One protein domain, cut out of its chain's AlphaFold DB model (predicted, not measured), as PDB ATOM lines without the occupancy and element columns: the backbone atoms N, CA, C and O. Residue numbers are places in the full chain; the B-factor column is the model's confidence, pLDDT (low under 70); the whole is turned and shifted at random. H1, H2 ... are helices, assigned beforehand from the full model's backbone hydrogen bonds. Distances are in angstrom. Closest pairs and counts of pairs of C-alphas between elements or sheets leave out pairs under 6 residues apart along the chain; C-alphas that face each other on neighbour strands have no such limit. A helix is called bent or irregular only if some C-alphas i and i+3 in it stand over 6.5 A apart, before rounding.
ATOM      1  N   TRP A   2     -30.467  43.755  -2.145       86.38
ATOM      2  CA  TRP A   2     -30.932  42.436  -2.596       86.38
ATOM      3  C   TRP A   2     -30.058  41.842  -3.716       86.38
ATOM      4  O   TRP A   2     -29.825  40.642  -3.718       86.38
ATOM      5  N   GLN A   3     -29.470  42.676  -4.584       90.88
ATOM      6  CA  GLN A   3     -28.581  42.226  -5.663       90.88
ATOM      7  C   GLN A   3     -27.322  41.512  -5.146       90.88
ATOM      8  O   GLN A   3     -26.910  40.506  -5.710       90.88
ATOM      9  N   ALA A   4     -26.711  42.007  -4.062       90.31
ATOM     10  CA  ALA A   4     -25.530  41.376  -3.467       90.31
ATOM     11  C   ALA A   4     -25.869  40.003  -2.866       90.31
ATOM     12  O   ALA A   4     -25.094  39.060  -2.995       90.31
ATOM     13  N   ARG A   5     -27.062  39.880  -2.269       91.75
ATOM     14  CA  ARG A   5     -27.579  38.596  -1.778       91.75
ATOM     15  C   ARG A   5     -27.809  37.625  -2.934       91.75
ATOM     16  O   ARG A   5     -27.416  36.476  -2.829       91.75
ATOM     17  N   PHE A   6     -28.378  38.099  -4.041       94.50
ATOM     18  CA  PHE A   6     -28.641  37.264  -5.213       94.50
ATOM     19  C   PHE A   6     -27.341  36.734  -5.812       94.50
ATOM     20  O   PHE A   6     -27.213  35.531  -5.948       94.50
ATOM     21  N   LYS A   7     -26.328  37.590  -6.004       94.12
ATOM     22  CA  LYS A   7     -24.998  37.139  -6.454       94.12
ATOM     23  C   LYS A   7     -24.389  36.074  -5.538       94.12
ATOM     24  O   LYS A   7     -23.726  35.157  -6.008       94.12
ATOM     25  N   PHE A   8     -24.584  36.203  -4.225       93.38
ATOM     26  CA  PHE A   8     -24.131  35.192  -3.273       93.38
ATOM     27  C   PHE A   8     -24.898  33.871  -3.447       93.38
ATOM     28  O   PHE A   8     -24.285  32.807  -3.481       93.38
ATOM     29  N   TYR A   9     -26.220  33.941  -3.599       93.50
ATOM     30  CA  TYR A   9     -27.094  32.789  -3.826       93.50
ATOM     31  C   TYR A   9     -26.838  32.094  -5.164       93.50
ATOM     32  O   TYR A   9     -26.820  30.869  -5.199       93.50
ATOM     33  N   ASP A  10     -26.562  32.843  -6.230       94.25
ATOM     34  CA  ASP A  10     -26.166  32.297  -7.531       94.25
ATOM     35  C   ASP A  10     -24.885  31.456  -7.408       94.25
ATOM     36  O   ASP A  10     -24.748  30.419  -8.051       94.25
ATOM     37  N   LYS A  11     -23.940  31.892  -6.560       94.25
ATOM     38  CA  LYS A  11     -22.632  31.243  -6.402       94.25
ATOM     39  C   LYS A  11     -22.635  30.066  -5.423       94.25
ATOM     40  O   LYS A  11     -21.925  29.091  -5.651       94.25
ATOM     41  N   PHE A  12     -23.362  30.176  -4.313       92.81
ATOM     42  CA  PHE A  12     -23.269  29.226  -3.193       92.81
ATOM     43  C   PHE A  12     -24.582  28.498  -2.874       92.81
ATOM     44  O   PHE A  12     -24.606  27.621  -2.005       92.81
ATOM     45  N   GLY A  13     -25.671  28.849  -3.559       91.00
ATOM     46  CA  GLY A  13     -26.986  28.253  -3.365       91.00
ATOM     47  C   GLY A  13     -27.677  28.707  -2.077       91.00
ATOM     48  O   GLY A  13     -27.516  29.841  -1.611       91.00
ATOM     49  N   HIS A  14     -28.490  27.809  -1.516       90.31
ATOM     50  CA  HIS A  14     -29.323  28.096  -0.350       90.31
ATOM     51  C   HIS A  14     -28.467  28.528   0.861       90.31
ATOM     52  O   HIS A  14     -27.507  27.841   1.201       90.31
ATOM     53  N   PRO A  15     -28.824  29.596   1.604       88.00
ATOM     54  CA  PRO A  15     -28.001  30.135   2.701       88.00
ATOM     55  C   PRO A  15     -27.761  29.170   3.876       88.00
ATOM     56  O   PRO A  15     -26.865  29.388   4.692       88.00
ATOM     57  N   ALA A  16     -28.577  28.123   3.998       86.19
ATOM     58  CA  ALA A  16     -28.404  27.063   4.989       86.19
ATOM     59  C   ALA A  16     -27.535  25.883   4.515       86.19
ATOM     60  O   ALA A  16     -27.255  25.017   5.343       86.19
ATOM     61  N   SER A  17     -27.105  25.842   3.248       87.50
ATOM     62  CA  SER A  17     -26.212  24.793   2.742       87.50
ATOM     63  C   SER A  17     -24.838  24.873   3.414       87.50
ATOM     64  O   SER A  17     -24.419  25.936   3.890       87.50
ATOM     65  N   GLN A  18     -24.112  23.754   3.465       87.69
ATOM     66  CA  GLN A  18     -22.772  23.723   4.059       87.69
ATOM     67  C   GLN A  18     -21.811  24.675   3.328       87.69
ATOM     68  O   GLN A  18     -21.091  25.434   3.979       87.69
ATOM     69  N   ASN A  19     -21.861  24.697   1.991       88.38
ATOM     70  CA  ASN A  19     -21.036  25.573   1.158       88.38
ATOM     71  C   ASN A  19     -21.341  27.060   1.418       88.38
ATOM     72  O   ASN A  19     -20.443  27.840   1.732       88.38
ATOM     73  N   ALA A  20     -22.620  27.451   1.405       90.69
ATOM     74  CA  ALA A  20     -23.023  28.826   1.694       90.69
ATOM     75  C   ALA A  20     -22.661  29.255   3.121       90.69
ATOM     76  O   ALA A  20     -22.270  30.400   3.349       90.69
ATOM     77  N   ARG A  21     -22.749  28.349   4.101       89.12
ATOM     78  CA  ARG A  21     -22.331  28.634   5.480       89.12
ATOM     79  C   ARG A  21     -20.827  28.868   5.581       89.12
ATOM     80  O   ARG A  21     -20.443  29.840   6.229       89.12
ATOM     81  N   ALA A  22     -20.013  28.032   4.937       91.81
ATOM     82  CA  ALA A  22     -18.561  28.194   4.900       91.81
ATOM     83  C   ALA A  22     -18.165  29.508   4.207       91.81
ATOM     84  O   ALA A  22     -17.388  30.287   4.754       91.81
ATOM     85  N   ALA A  23     -18.779  29.826   3.065       92.50
ATOM     86  CA  ALA A  23     -18.545  31.084   2.359       92.50
ATOM     87  C   ALA A  23     -18.969  32.312   3.184       92.50
ATOM     88  O   ALA A  23     -18.248  33.305   3.253       92.50
ATOM     89  N   ALA A  24     -20.113  32.248   3.870       90.75
ATOM     90  CA  ALA A  24     -20.592  33.343   4.710       90.75
ATOM     91  C   ALA A  24     -19.708  33.600   5.943       90.75
ATOM     92  O   ALA A  24     -19.776  34.690   6.507       90.75
ATOM     93  N   GLN A  25     -18.914  32.622   6.390       90.25
ATOM     94  CA  GLN A  25     -17.951  32.801   7.483       90.25
ATOM     95  C   GLN A  25     -16.707  33.589   7.058       90.25
ATOM     96  O   GLN A  25     -16.058  34.164   7.923       90.25
ATOM     97  N   GLN A  26     -16.401  33.643   5.759       92.56
ATOM     98  CA  GLN A  26     -15.279  34.418   5.215       92.56
ATOM     99  C   GLN A  26     -15.630  35.897   4.995       92.56
ATOM    100  O   GLN A  26     -14.744  36.714   4.758       92.56
ATOM    101  N   LEU A  27     -16.919  36.246   5.048       90.44
ATOM    102  CA  LEU A  27     -17.382  37.628   4.968       90.44
ATOM    103  C   LEU A  27     -17.084  38.372   6.273       90.44
ATOM    104  O   LEU A  27     -17.140  37.794   7.362       90.44
ATOM    105  N   ASP A  28     -16.863  39.680   6.166       93.38
ATOM    106  CA  ASP A  28     -16.827  40.554   7.330       93.38
ATOM    107  C   ASP A  28     -18.174  40.534   8.074       93.38
ATOM    108  O   ASP A  28     -19.230  40.187   7.525       93.38
ATOM    109  N   PHE A  29     -18.136  40.918   9.350       90.19
ATOM    110  CA  PHE A  29     -19.297  40.863  10.234       90.19
ATOM    111  C   PHE A  29     -20.523  41.571   9.640       90.19
ATOM    112  O   PHE A  29     -21.625  41.012   9.669       90.19
ATOM    113  N   TRP A  30     -20.338  42.758   9.055       87.56
ATOM    114  CA  TRP A  30     -21.438  43.545   8.508       87.56
ATOM    115  C   TRP A  30     -22.018  42.901   7.259       87.56
ATOM    116  O   TRP A  30     -23.232  42.707   7.206       87.56
ATOM    117  N   SER A  31     -21.198  42.482   6.293       87.75
ATOM    118  CA  SER A  31     -21.715  41.784   5.107       87.75
ATOM    119  C   SER A  31     -22.453  40.501   5.476       87.75
ATOM    120  O   SER A  31     -23.543  40.240   4.958       87.75
ATOM    121  N   ARG A  32     -21.919  39.723   6.427       87.44
ATOM    122  CA  ARG A  32     -22.569  38.507   6.927       87.44
ATOM    123  C   ARG A  32     -23.906  38.811   7.606       87.44
ATOM    124  O   ARG A  32     -24.891  38.116   7.343       87.44
ATOM    125  N   PHE A  33     -23.960  39.828   8.465       86.81
ATOM    126  CA  PHE A  33     -25.189  40.247   9.141       86.81
ATOM    127  C   PHE A  33     -26.240  40.703   8.128       86.81
ATOM    128  O   PHE A  33     -27.351  40.179   8.096       86.81
ATOM    129  N   LEU A  34     -25.859  41.601   7.225       84.44
ATOM    130  CA  LEU A  34     -26.706  42.147   6.172       84.44
ATOM    131  C   LEU A  34     -27.199  41.084   5.178       84.44
ATOM    132  O   LEU A  34     -28.252  41.262   4.561       84.44
ATOM    133  N   MET A  35     -26.492  39.963   5.022       84.75
ATOM    134  CA  MET A  35     -26.939  38.836   4.199       84.75
ATOM    135  C   MET A  35     -28.079  38.042   4.844       84.75
ATOM    136  O   MET A  35     -28.982  37.571   4.150       84.75
ATOM    137  N   ARG A  36     -28.040  37.909   6.172       81.25
ATOM    138  CA  ARG A  36     -29.007  37.132   6.957       81.25
ATOM    139  C   ARG A  36     -30.192  37.971   7.410       81.25
ATOM    140  O   ARG A  36     -31.302  37.463   7.489       81.25
ATOM    141  N   PHE A  37     -29.967  39.248   7.693       84.44
ATOM    142  CA  PHE A  37     -30.954  40.092   8.338       84.44
ATOM    143  C   PHE A  37     -31.965  40.681   7.349       84.44
ATOM    144  O   PHE A  37     -31.621  41.217   6.291       84.44
ATOM    145  N   ASN A  38     -33.239  40.599   7.715       87.00
ATOM    146  CA  ASN A  38     -34.359  41.222   7.030       87.00
ATOM    147  C   ASN A  38     -35.343  41.741   8.084       87.00
ATOM    148  O   ASN A  38     -36.238  41.022   8.524       87.00
ATOM    149  N   LEU A  39     -35.143  42.997   8.498       86.31
ATOM    150  CA  LEU A  39     -35.949  43.647   9.533       86.31
ATOM    151  C   LEU A  39     -37.440  43.658   9.181       86.31
ATOM    152  O   LEU A  39     -38.286  43.409  10.031       86.31
ATOM    153  N   TRP A  40     -37.756  43.905   7.910       87.50
ATOM    154  CA  TRP A  40     -39.136  43.968   7.445       87.50
ATOM    155  C   TRP A  40     -39.824  42.608   7.537       87.50
ATOM    156  O   TRP A  40     -40.953  42.531   8.005       87.50
ATOM    157  N   ALA A  41     -39.137  41.527   7.164       87.00
ATOM    158  CA  ALA A  41     -39.676  40.179   7.315       87.00
ATOM    159  C   ALA A  41     -39.751  39.723   8.782       87.00
ATOM    160  O   ALA A  41     -40.620  38.929   9.120       87.00
ATOM    161  N   LEU A  42     -38.875  40.228   9.656       87.81
ATOM    162  CA  LEU A  42     -38.945  39.955  11.091       87.81
ATOM    163  C   LEU A  42     -40.196  40.574  11.722       87.81
ATOM    164  O   LEU A  42     -40.925  39.895  12.436       87.81
ATOM    165  N   LEU A  43     -40.442  41.857  11.448       85.56
ATOM    166  CA  LEU A  43     -41.538  42.610  12.064       85.56
ATOM    167  C   LEU A  43     -42.891  42.344  11.394       85.56
ATOM    168  O   LEU A  43     -43.922  42.362  12.056       85.56
ATOM    169  N   PHE A  44     -42.889  42.082  10.087       86.25
ATOM    170  CA  PHE A  44     -44.099  42.014   9.268       86.25
ATOM    171  C   PHE A  44     -44.213  40.693   8.500       86.25
ATOM    172  O   PHE A  44     -44.738  40.695   7.395       86.25
ATOM    173  N   SER A  45     -43.717  39.578   9.051       87.56
ATOM    174  CA  SER A  45     -43.548  38.267   8.388       87.56
ATOM    175  C   SER A  45     -44.533  37.959   7.237       87.56
ATOM    176  O   SER A  45     -44.140  38.206   6.095       87.56
ATOM    177  N   PRO A  46     -45.803  37.533   7.417       90.12
ATOM    178  CA  PRO A  46     -46.680  37.263   6.268       90.12
ATOM    179  C   PRO A  46     -46.936  38.485   5.366       90.12
ATOM    180  O   PRO A  46     -46.944  38.360   4.141       90.12
ATOM    181  N   ILE A  47     -47.096  39.675   5.955       92.19
ATOM    182  CA  ILE A  47     -47.384  40.935   5.244       92.19
ATOM    183  C   ILE A  47     -46.259  41.275   4.259       92.19
ATOM    184  O   ILE A  47     -46.517  41.622   3.107       92.19
ATOM    185  N   TYR A  48     -45.003  41.103   4.670       94.06
ATOM    186  CA  TYR A  48     -43.836  41.296   3.819       94.06
ATOM    187  C   TYR A  48     -43.886  40.378   2.590       94.06
ATOM    188  O   TYR A  48     -43.638  40.827   1.471       94.06
ATOM    189  N   PHE A  49     -44.243  39.104   2.772       94.56
ATOM    190  CA  PHE A  49     -44.354  38.163   1.656       94.56
ATOM    191  C   PHE A  49     -45.455  38.571   0.671       94.56
ATOM    192  O   PHE A  49     -45.233  38.473  -0.536       94.56
ATOM    193  N   PHE A  50     -46.592  39.083   1.154       94.88
ATOM    194  CA  PHE A  50     -47.648  39.614   0.286       94.88
ATOM    195  C   PHE A  50     -47.171  40.817  -0.530       94.88
ATOM    196  O   PHE A  50     -47.305  40.805  -1.752       94.88
ATOM    197  N   ILE A  51     -46.532  41.801   0.114       95.00
ATOM    198  CA  ILE A  51     -45.994  42.996  -0.562       95.00
ATOM    199  C   ILE A  51     -44.997  42.613  -1.663       95.00
ATOM    200  O   ILE A  51     -44.949  43.235  -2.722       95.00
ATOM    201  N   LYS A  52     -44.188  41.574  -1.433       93.38
ATOM    202  CA  LYS A  52     -43.185  41.100  -2.395       93.38
ATOM    203  C   LYS A  52     -43.738  40.174  -3.485       93.38
ATOM    204  O   LYS A  52     -42.941  39.715  -4.296       93.38
ATOM    205  N   GLY A  53     -45.042  39.885  -3.506       93.94
ATOM    206  CA  GLY A  53     -45.672  38.996  -4.493       93.94
ATOM    207  C   GLY A  53     -45.538  37.497  -4.189       93.94
ATOM    208  O   GLY A  53     -46.012  36.659  -4.953       93.94
ATOM    209  N   MET A  54     -44.960  37.130  -3.042       96.19
ATOM    210  CA  MET A  54     -44.737  35.748  -2.597       96.19
ATOM    211  C   MET A  54     -45.925  35.205  -1.786       96.19
ATOM    212  O   MET A  54     -45.754  34.536  -0.762       96.19
ATOM    213  N   TRP A  55     -47.141  35.516  -2.233       95.81
ATOM    214  CA  TRP A  55     -48.375  35.357  -1.462       95.81
ATOM    215  C   TRP A  55     -48.645  33.918  -1.000       95.81
ATOM    216  O   TRP A  55     -49.174  33.733   0.089       95.81
ATOM    217  N   ARG A  56     -48.231  32.892  -1.761       96.88
ATOM    218  CA  ARG A  56     -48.390  31.473  -1.377       96.88
ATOM    219  C   ARG A  56     -47.630  31.139  -0.095       96.88
ATOM    220  O   ARG A  56     -48.208  30.644   0.863       96.88
ATOM    221  N   LYS A  57     -46.340  31.486  -0.051       96.06
ATOM    222  CA  LYS A  57     -45.506  31.324   1.150       96.06
ATOM    223  C   LYS A  57     -46.011  32.212   2.293       96.06
ATOM    224  O   LYS A  57     -46.013  31.775   3.438       96.06
ATOM    225  N   GLY A  58     -46.495  33.419   1.977       95.88
ATOM    226  CA  GLY A  58     -47.150  34.311   2.940       95.88
ATOM    227  C   GLY A  58     -48.381  33.680   3.602       95.88
ATOM    228  O   GLY A  58     -48.488  33.700   4.825       95.88
ATOM    229  N   LEU A  59     -49.265  33.049   2.820       97.25
ATOM    230  CA  LEU A  59     -50.424  32.309   3.331       97.25
ATOM    231  C   LEU A  59     -50.014  31.111   4.187       97.25
ATOM    232  O   LEU A  59     -50.592  30.915   5.250       97.25
ATOM    233  N   THR A  60     -48.999  30.344   3.775       96.38
ATOM    234  CA  THR A  60     -48.474  29.240   4.593       96.38
ATOM    235  C   THR A  60     -47.990  29.740   5.952       96.38
ATOM    236  O   THR A  60     -48.355  29.176   6.981       96.38
ATOM    237  N   LEU A  61     -47.208  30.825   5.982       94.88
ATOM    238  CA  LEU A  61     -46.725  31.413   7.234       94.88
ATOM    239  C   LEU A  61     -47.867  31.957   8.097       94.88
ATOM    240  O   LEU A  61     -47.835  31.794   9.314       94.88
ATOM    241  N   LEU A  62     -48.885  32.565   7.485       95.69
ATOM    242  CA  LEU A  62     -50.074  33.032   8.194       95.69
ATOM    243  C   LEU A  62     -50.842  31.865   8.832       95.69
ATOM    244  O   LEU A  62     -51.166  31.930  10.016       95.69
ATOM    245  N   ALA A  63     -51.087  30.793   8.078       96.75
ATOM    246  CA  ALA A  63     -51.783  29.608   8.570       96.75
ATOM    247  C   ALA A  63     -51.022  28.939   9.725       96.75
ATOM    248  O   ALA A  63     -51.621  28.623  10.753       96.75
ATOM    249  N   LEU A  64     -49.697  28.791   9.598       94.94
ATOM    250  CA  LEU A  64     -48.843  28.268  10.667       94.94
ATOM    251  C   LEU A  64     -48.877  29.157  11.915       94.94
ATOM    252  O   LEU A  64     -48.953  28.635  13.023       94.94
ATOM    253  N   ASN A  65     -48.857  30.482  11.749       95.25
ATOM    254  CA  ASN A  65     -48.922  31.411  12.875       95.25
ATOM    255  C   ASN A  65     -50.266  31.313  13.615       95.25
ATOM    256  O   ASN A  65     -50.287  31.243  14.841       95.25
ATOM    257  N   ILE A  66     -51.385  31.242  12.884       96.38
ATOM    258  CA  ILE A  66     -52.721  31.067  13.476       96.38
ATOM    259  C   ILE A  66     -52.805  29.732  14.225       96.38
ATOM    260  O   ILE A  66     -53.222  29.710  15.380       96.38
ATOM    261  N   ALA A  67     -52.366  28.630  13.607       96.81
ATOM    262  CA  ALA A  67     -52.368  27.316  14.246       96.81
ATOM    263  C   ALA A  67     -51.509  27.296  15.524       96.81
ATOM    264  O   ALA A  67     -51.947  26.785  16.555       96.81
ATOM    265  N   ALA A  68     -50.319  27.903  15.482       95.81
ATOM    266  CA  ALA A  68     -49.442  28.023  16.643       95.81
ATOM    267  C   ALA A  68     -50.067  28.879  17.755       95.81
ATOM    268  O   ALA A  68     -50.017  28.487  18.916       95.81
ATOM    269  N   ALA A  69     -50.692  30.011  17.419       96.19
ATOM    270  CA  ALA A  69     -51.371  30.862  18.392       96.19
ATOM    271  C   ALA A  69     -52.547  30.136  19.063       96.19
ATOM    272  O   ALA A  69     -52.686  30.189  20.281       96.19
ATOM    273  N   LEU A  70     -53.360  29.397  18.302       97.44
ATOM    274  CA  LEU A  70     -54.443  28.589  18.870       97.44
ATOM    275  C   LEU A  70     -53.902  27.498  19.807       97.44
ATOM    276  O   LEU A  70     -54.426  27.328  20.906       97.44
ATOM    277  N   GLY A  71     -52.832  26.802  19.407       97.12
ATOM    278  CA  GLY A  71     -52.188  25.779  20.234       97.12
ATOM    279  C   GLY A  71     -51.588  26.338  21.528       97.12
ATOM    280  O   GLY A  71     -51.805  25.773  22.598       97.12
ATOM    281  N   LEU A  72     -50.887  27.473  21.455       97.38
ATOM    282  CA  LEU A  72     -50.345  28.160  22.631       97.38
ATOM    283  C   LEU A  72     -51.460  28.633  23.562       97.38
ATOM    284  O   LEU A  72     -51.393  28.371  24.760       97.38
ATOM    285  N   SER A  73     -52.508  29.254  23.016       96.56
ATOM    286  CA  SER A  73     -53.663  29.698  23.797       96.56
ATOM    287  C   SER A  73     -54.345  28.532  24.514       96.56
ATOM    288  O   SER A  73     -54.683  28.661  25.687       96.56
ATOM    289  N   ALA A  74     -54.523  27.393  23.839       97.19
ATOM    290  CA  ALA A  74     -55.096  26.189  24.440       97.19
ATOM    291  C   ALA A  74     -54.208  25.607  25.554       97.19
ATOM    292  O   ALA A  74     -54.718  25.042  26.518       97.19
ATOM    293  N   ALA A  75     -52.889  25.784  25.452       96.94
ATOM    294  CA  ALA A  75     -51.922  25.385  26.471       96.94
ATOM    295  C   ALA A  75     -51.744  26.417  27.606       96.94
ATOM    296  O   ALA A  75     -50.959  26.174  28.520       96.94
ATOM    297  N   GLY A  76     -52.421  27.573  27.556       96.62
ATOM    298  CA  GLY A  76     -52.263  28.661  28.532       96.62
ATOM    299  C   GLY A  76     -50.994  29.505  28.347       96.62
ATOM    300  O   GLY A  76     -50.586  30.217  29.264       96.62
ATOM    301  N   TRP A  77     -50.352  29.431  27.180       96.94
ATOM    302  CA  TRP A  77     -49.148  30.194  26.856       96.94
ATOM    303  C   TRP A  77     -49.481  31.526  26.163       96.94
ATOM    304  O   TRP A  77     -50.472  31.621  25.438       96.94
ATOM    305  N   PRO A  78     -48.629  32.560  26.307       96.25
ATOM    306  CA  PRO A  78     -48.821  33.832  25.615       96.25
ATOM    307  C   PRO A  78     -48.703  33.698  24.084       96.25
ATOM    308  O   PRO A  78     -47.694  33.217  23.563       96.25
ATOM    309  N   ASN A  79     -49.689  34.203  23.338       93.31
ATOM    310  CA  ASN A  79     -49.717  34.129  21.866       93.31
ATOM    311  C   ASN A  79     -48.591  34.923  21.178       93.31
ATOM    312  O   ASN A  79     -48.306  34.708  20.000       93.31
ATOM    313  N   GLN A  80     -47.916  35.822  21.897       93.69
ATOM    314  CA  GLN A  80     -46.757  36.571  21.407       93.69
ATOM    315  C   GLN A  80     -45.640  35.635  20.929       93.69
ATOM    316  O   GLN A  80     -44.930  35.979  19.986       93.69
ATOM    317  N   TRP A  81     -45.520  34.438  21.514       94.19
ATOM    318  CA  TRP A  81     -44.554  33.435  21.071       94.19
ATOM    319  C   TRP A  81     -44.793  32.976  19.631       94.19
ATOM    320  O   TRP A  81     -43.824  32.818  18.889       94.19
ATOM    321  N   ALA A  82     -46.051  32.846  19.193       94.12
ATOM    322  CA  ALA A  82     -46.359  32.512  17.801       94.12
ATOM    323  C   ALA A  82     -45.841  33.601  16.848       94.12
ATOM    324  O   ALA A  82     -45.135  33.303  15.886       94.12
ATOM    325  N   ASN A  83     -46.082  34.873  17.183       91.19
ATOM    326  CA  ASN A  83     -45.609  36.005  16.386       91.19
ATOM    327  C   ASN A  83     -44.077  36.096  16.348       91.19
ATOM    328  O   ASN A  83     -43.510  36.355  15.288       91.19
ATOM    329  N   LEU A  84     -43.397  35.844  17.474       92.94
ATOM    330  CA  LEU A  84     -41.933  35.810  17.532       92.94
ATOM    331  C   LEU A  84     -41.359  34.698  16.648       92.94
ATOM    332  O   LEU A  84     -40.429  34.942  15.879       92.94
ATOM    333  N   VAL A  85     -41.936  33.494  16.706       93.06
ATOM    334  CA  VAL A  85     -41.526  32.364  15.861       93.06
ATOM    335  C   VAL A  85     -41.798  32.661  14.386       93.06
ATOM    336  O   VAL A  85     -40.911  32.480  13.553       93.06
ATOM    337  N   ALA A  86     -42.978  33.182  14.047       92.75
ATOM    338  CA  ALA A  86     -43.321  33.561  12.677       92.75
ATOM    339  C   ALA A  86     -42.390  34.660  12.131       92.75
ATOM    340  O   ALA A  86     -41.977  34.598  10.969       92.75
ATOM    341  N   GLY A  87     -42.020  35.635  12.967       92.25
ATOM    342  CA  GLY A  87     -41.021  36.656  12.662       92.25
ATOM    343  C   GLY A  87     -39.633  36.062  12.422       92.25
ATOM    344  O   GLY A  87     -38.989  36.385  11.426       92.25
ATOM    345  N   ALA A  88     -39.185  35.143  13.279       92.94
ATOM    346  CA  ALA A  88     -37.900  34.462  13.127       92.94
ATOM    347  C   ALA A  88     -37.840  33.607  11.848       92.94
ATOM    348  O   ALA A  88     -36.842  33.647  11.126       92.94
ATOM    349  N   ILE A  89     -38.918  32.887  11.517       92.62
ATOM    350  CA  ILE A  89     -39.028  32.151  10.250       92.62
ATOM    351  C   ILE A  89     -38.976  33.128   9.073       92.62
ATOM    352  O   ILE A  89     -38.211  32.913   8.131       92.62
ATOM    353  N   GLY A  90     -39.739  34.225   9.130       93.19
ATOM    354  CA  GLY A  90     -39.725  35.270   8.107       93.19
ATOM    355  C   GLY A  90     -38.322  35.838   7.892       93.19
ATOM    356  O   GLY A  90     -37.846  35.895   6.760       93.19
ATOM    357  N   LEU A  91     -37.615  36.164   8.973       92.06
ATOM    358  CA  LEU A  91     -36.246  36.677   8.954       92.06
ATOM    359  C   LEU A  91     -35.290  35.772   8.162       92.06
ATOM    360  O   LEU A  91     -34.546  36.268   7.315       92.06
ATOM    361  N   VAL A  92     -35.311  34.460   8.421       89.38
ATOM    362  CA  VAL A  92     -34.350  33.517   7.818       89.38
ATOM    363  C   VAL A  92     -34.755  33.028   6.426       89.38
ATOM    364  O   VAL A  92     -33.884  32.658   5.642       89.38
ATOM    365  N   THR A  93     -36.049  33.047   6.091       92.38
ATOM    366  CA  THR A  93     -36.560  32.515   4.812       92.38
ATOM    367  C   THR A  93     -36.814  33.590   3.757       92.38
ATOM    368  O   THR A  93     -36.634  33.334   2.567       92.38
ATOM    369  N   ALA A  94     -37.179  34.815   4.147       93.88
ATOM    370  CA  ALA A  94     -37.679  35.835   3.222       93.88
ATOM    371  C   ALA A  94     -36.686  36.245   2.131       93.88
ATOM    372  O   ALA A  94     -37.087  36.487   0.993       93.88
ATOM    373  N   ASN A  95     -35.394  36.340   2.459       94.12
ATOM    374  CA  ASN A  95     -34.375  36.731   1.482       94.12
ATOM    375  C   ASN A  95     -34.214  35.673   0.383       94.12
ATOM    376  O   ASN A  95     -34.136  36.023  -0.794       94.12
ATOM    377  N   TRP A  96     -34.208  34.396   0.766       93.94
ATOM    378  CA  TRP A  96     -34.107  33.281  -0.168       93.94
ATOM    379  C   TRP A  96     -35.402  33.080  -0.963       93.94
ATOM    380  O   TRP A  96     -35.368  32.963  -2.184       93.94
ATOM    381  N   ALA A  97     -36.557  33.141  -0.297       95.00
ATOM    382  CA  ALA A  97     -37.851  33.082  -0.965       95.00
ATOM    383  C   ALA A  97     -37.987  34.183  -2.028       95.00
ATOM    384  O   ALA A  97     -38.482  33.924  -3.125       95.00
ATOM    385  N   TYR A  98     -37.501  35.394  -1.725       95.31
ATOM    386  CA  TYR A  98     -37.525  36.506  -2.670       95.31
ATOM    387  C   TYR A  98     -36.578  36.290  -3.849       95.31
ATOM    388  O   TYR A  98     -36.937  36.617  -4.978       95.31
ATOM    389  N   TYR A  99     -35.407  35.699  -3.609       95.56
ATOM    390  CA  TYR A  99     -34.515  35.262  -4.676       95.56
ATOM    391  C   TYR A  99     -35.213  34.285  -5.623       95.56
ATOM    392  O   TYR A  99     -35.365  34.610  -6.797       95.56
ATOM    393  N   LEU A 100     -35.754  33.176  -5.111       95.81
ATOM    394  CA  LEU A 100     -36.465  32.187  -5.929       95.81
ATOM    395  C   LEU A 100     -37.671  32.776  -6.671       95.81
ATOM    396  O   LEU A 100     -37.963  32.386  -7.800       95.81
ATOM    397  N   HIS A 101     -38.384  33.713  -6.049       95.88
ATOM    398  CA  HIS A 101     -39.510  34.389  -6.684       95.88
ATOM    399  C   HIS A 101     -39.073  35.211  -7.903       95.88
ATOM    400  O   HIS A 101     -39.720  35.149  -8.946       95.88
ATOM    401  N   VAL A 102     -37.969  35.953  -7.789       96.00
ATOM    402  CA  VAL A 102     -37.490  36.833  -8.862       96.00
ATOM    403  C   VAL A 102     -36.749  36.059  -9.951       96.00
ATOM    404  O   VAL A 102     -36.973  36.323 -11.129       96.00
ATOM    405  N   THR A 103     -35.875  35.119  -9.588       95.19
ATOM    406  CA  THR A 103     -34.989  34.443 -10.552       95.19
ATOM    407  C   THR A 103     -35.608  33.185 -11.147       95.19
ATOM    408  O   THR A 103     -35.442  32.927 -12.334       95.19
ATOM    409  N   GLN A 104     -36.359  32.425 -10.349       93.88
ATOM    410  CA  GLN A 104     -36.902  31.119 -10.746       93.88
ATOM    411  C   GLN A 104     -38.426  31.120 -10.888       93.88
ATOM    412  O   GLN A 104     -39.014  30.090 -11.205       93.88
ATOM    413  N   ARG A 105     -39.084  32.264 -10.642       94.81
ATOM    414  CA  ARG A 105     -40.550  32.394 -10.638       94.81
ATOM    415  C   ARG A 105     -41.222  31.326  -9.772       94.81
ATOM    416  O   ARG A 105     -42.280  30.814 -10.133       94.81
TER     417      ARG A 105
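What this domain is: This is residues 2 to 105 of the 124 residues of the protein "DUF2628 domain-containing protein" of Mycolicibacterium brumae (UniProt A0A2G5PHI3). A long bent helix, H7, runs through an elongated, all-helix domain: its first arm H7a folds back beside H6 as a helical hairpin, with the short H4 and H5 packed near the hairpin's open end. At the opposite end of the long axis from the hairpin's tip, H1, H2 and H3 form a loose cluster, with H1 crossing H7b. The printed part has 104 residues with seven named helices, H1 to H7 in chain order, and no named strand. It is only just compact, close to loose, with a radius of gyration of the C-alphas of 15.1 A and spans of 45 by 28 by 21 A.

Where its parts are: Find H7 at residues 80 to 103; by its hydrogen bonds it was assigned as one helix, but it is bent, with C-alphas 92 and 95 7.1 A apart. H7a, residues 80 to 92, begins at (-46.757, 36.571, 21.407) and measures 18.7 A; H7b, residues 95 to 103, measures 12.3 A and ends at (-34.989, 34.443, -10.552). H6 is residues 55 to 74, 28.3 A; H5 is 45 to 51 and H4 39 to 43. H1, residues 2 to 12, begins at (-30.932, 42.436, -2.596) and measures 15.3 A; H2 is 18 to 25 and H3 29 to 36.

How they stand to each other: Start at the hub, H7, whose arms stand at a steep tilt of 48 degrees. H7a and H6 touch as a hairpin, a shallow tilt of 28 degrees, closest at C-alphas 69 and 82, 5.3 A. H4 touches residues 86 to 91 of H7a, closest at C-alphas 42 and 87, 4.2 A. H5 and H6 form another hairpin, closest at C-alphas 46 and 58, 4.5 A. H1 touches H7b, about perpendicular at 87 degrees, closest at C-alphas 6 and 99, 6.2 A. H2 touches H1, closest at C-alphas 12 and 20, 4.9 A; H3 is close to H1 but not clearly touching, closest at C-alphas 5 and 35, 6.0 A. In each helix and arm every O i to N i+4 pair is within hydrogen-bond range.

The domain as a whole: Look to Lys 11 and Gly 76 for the two C-alphas farthest apart, 45.9 A. The printed part has no cut, the six links are tight, and no printed residue is under 70 in pLDDT.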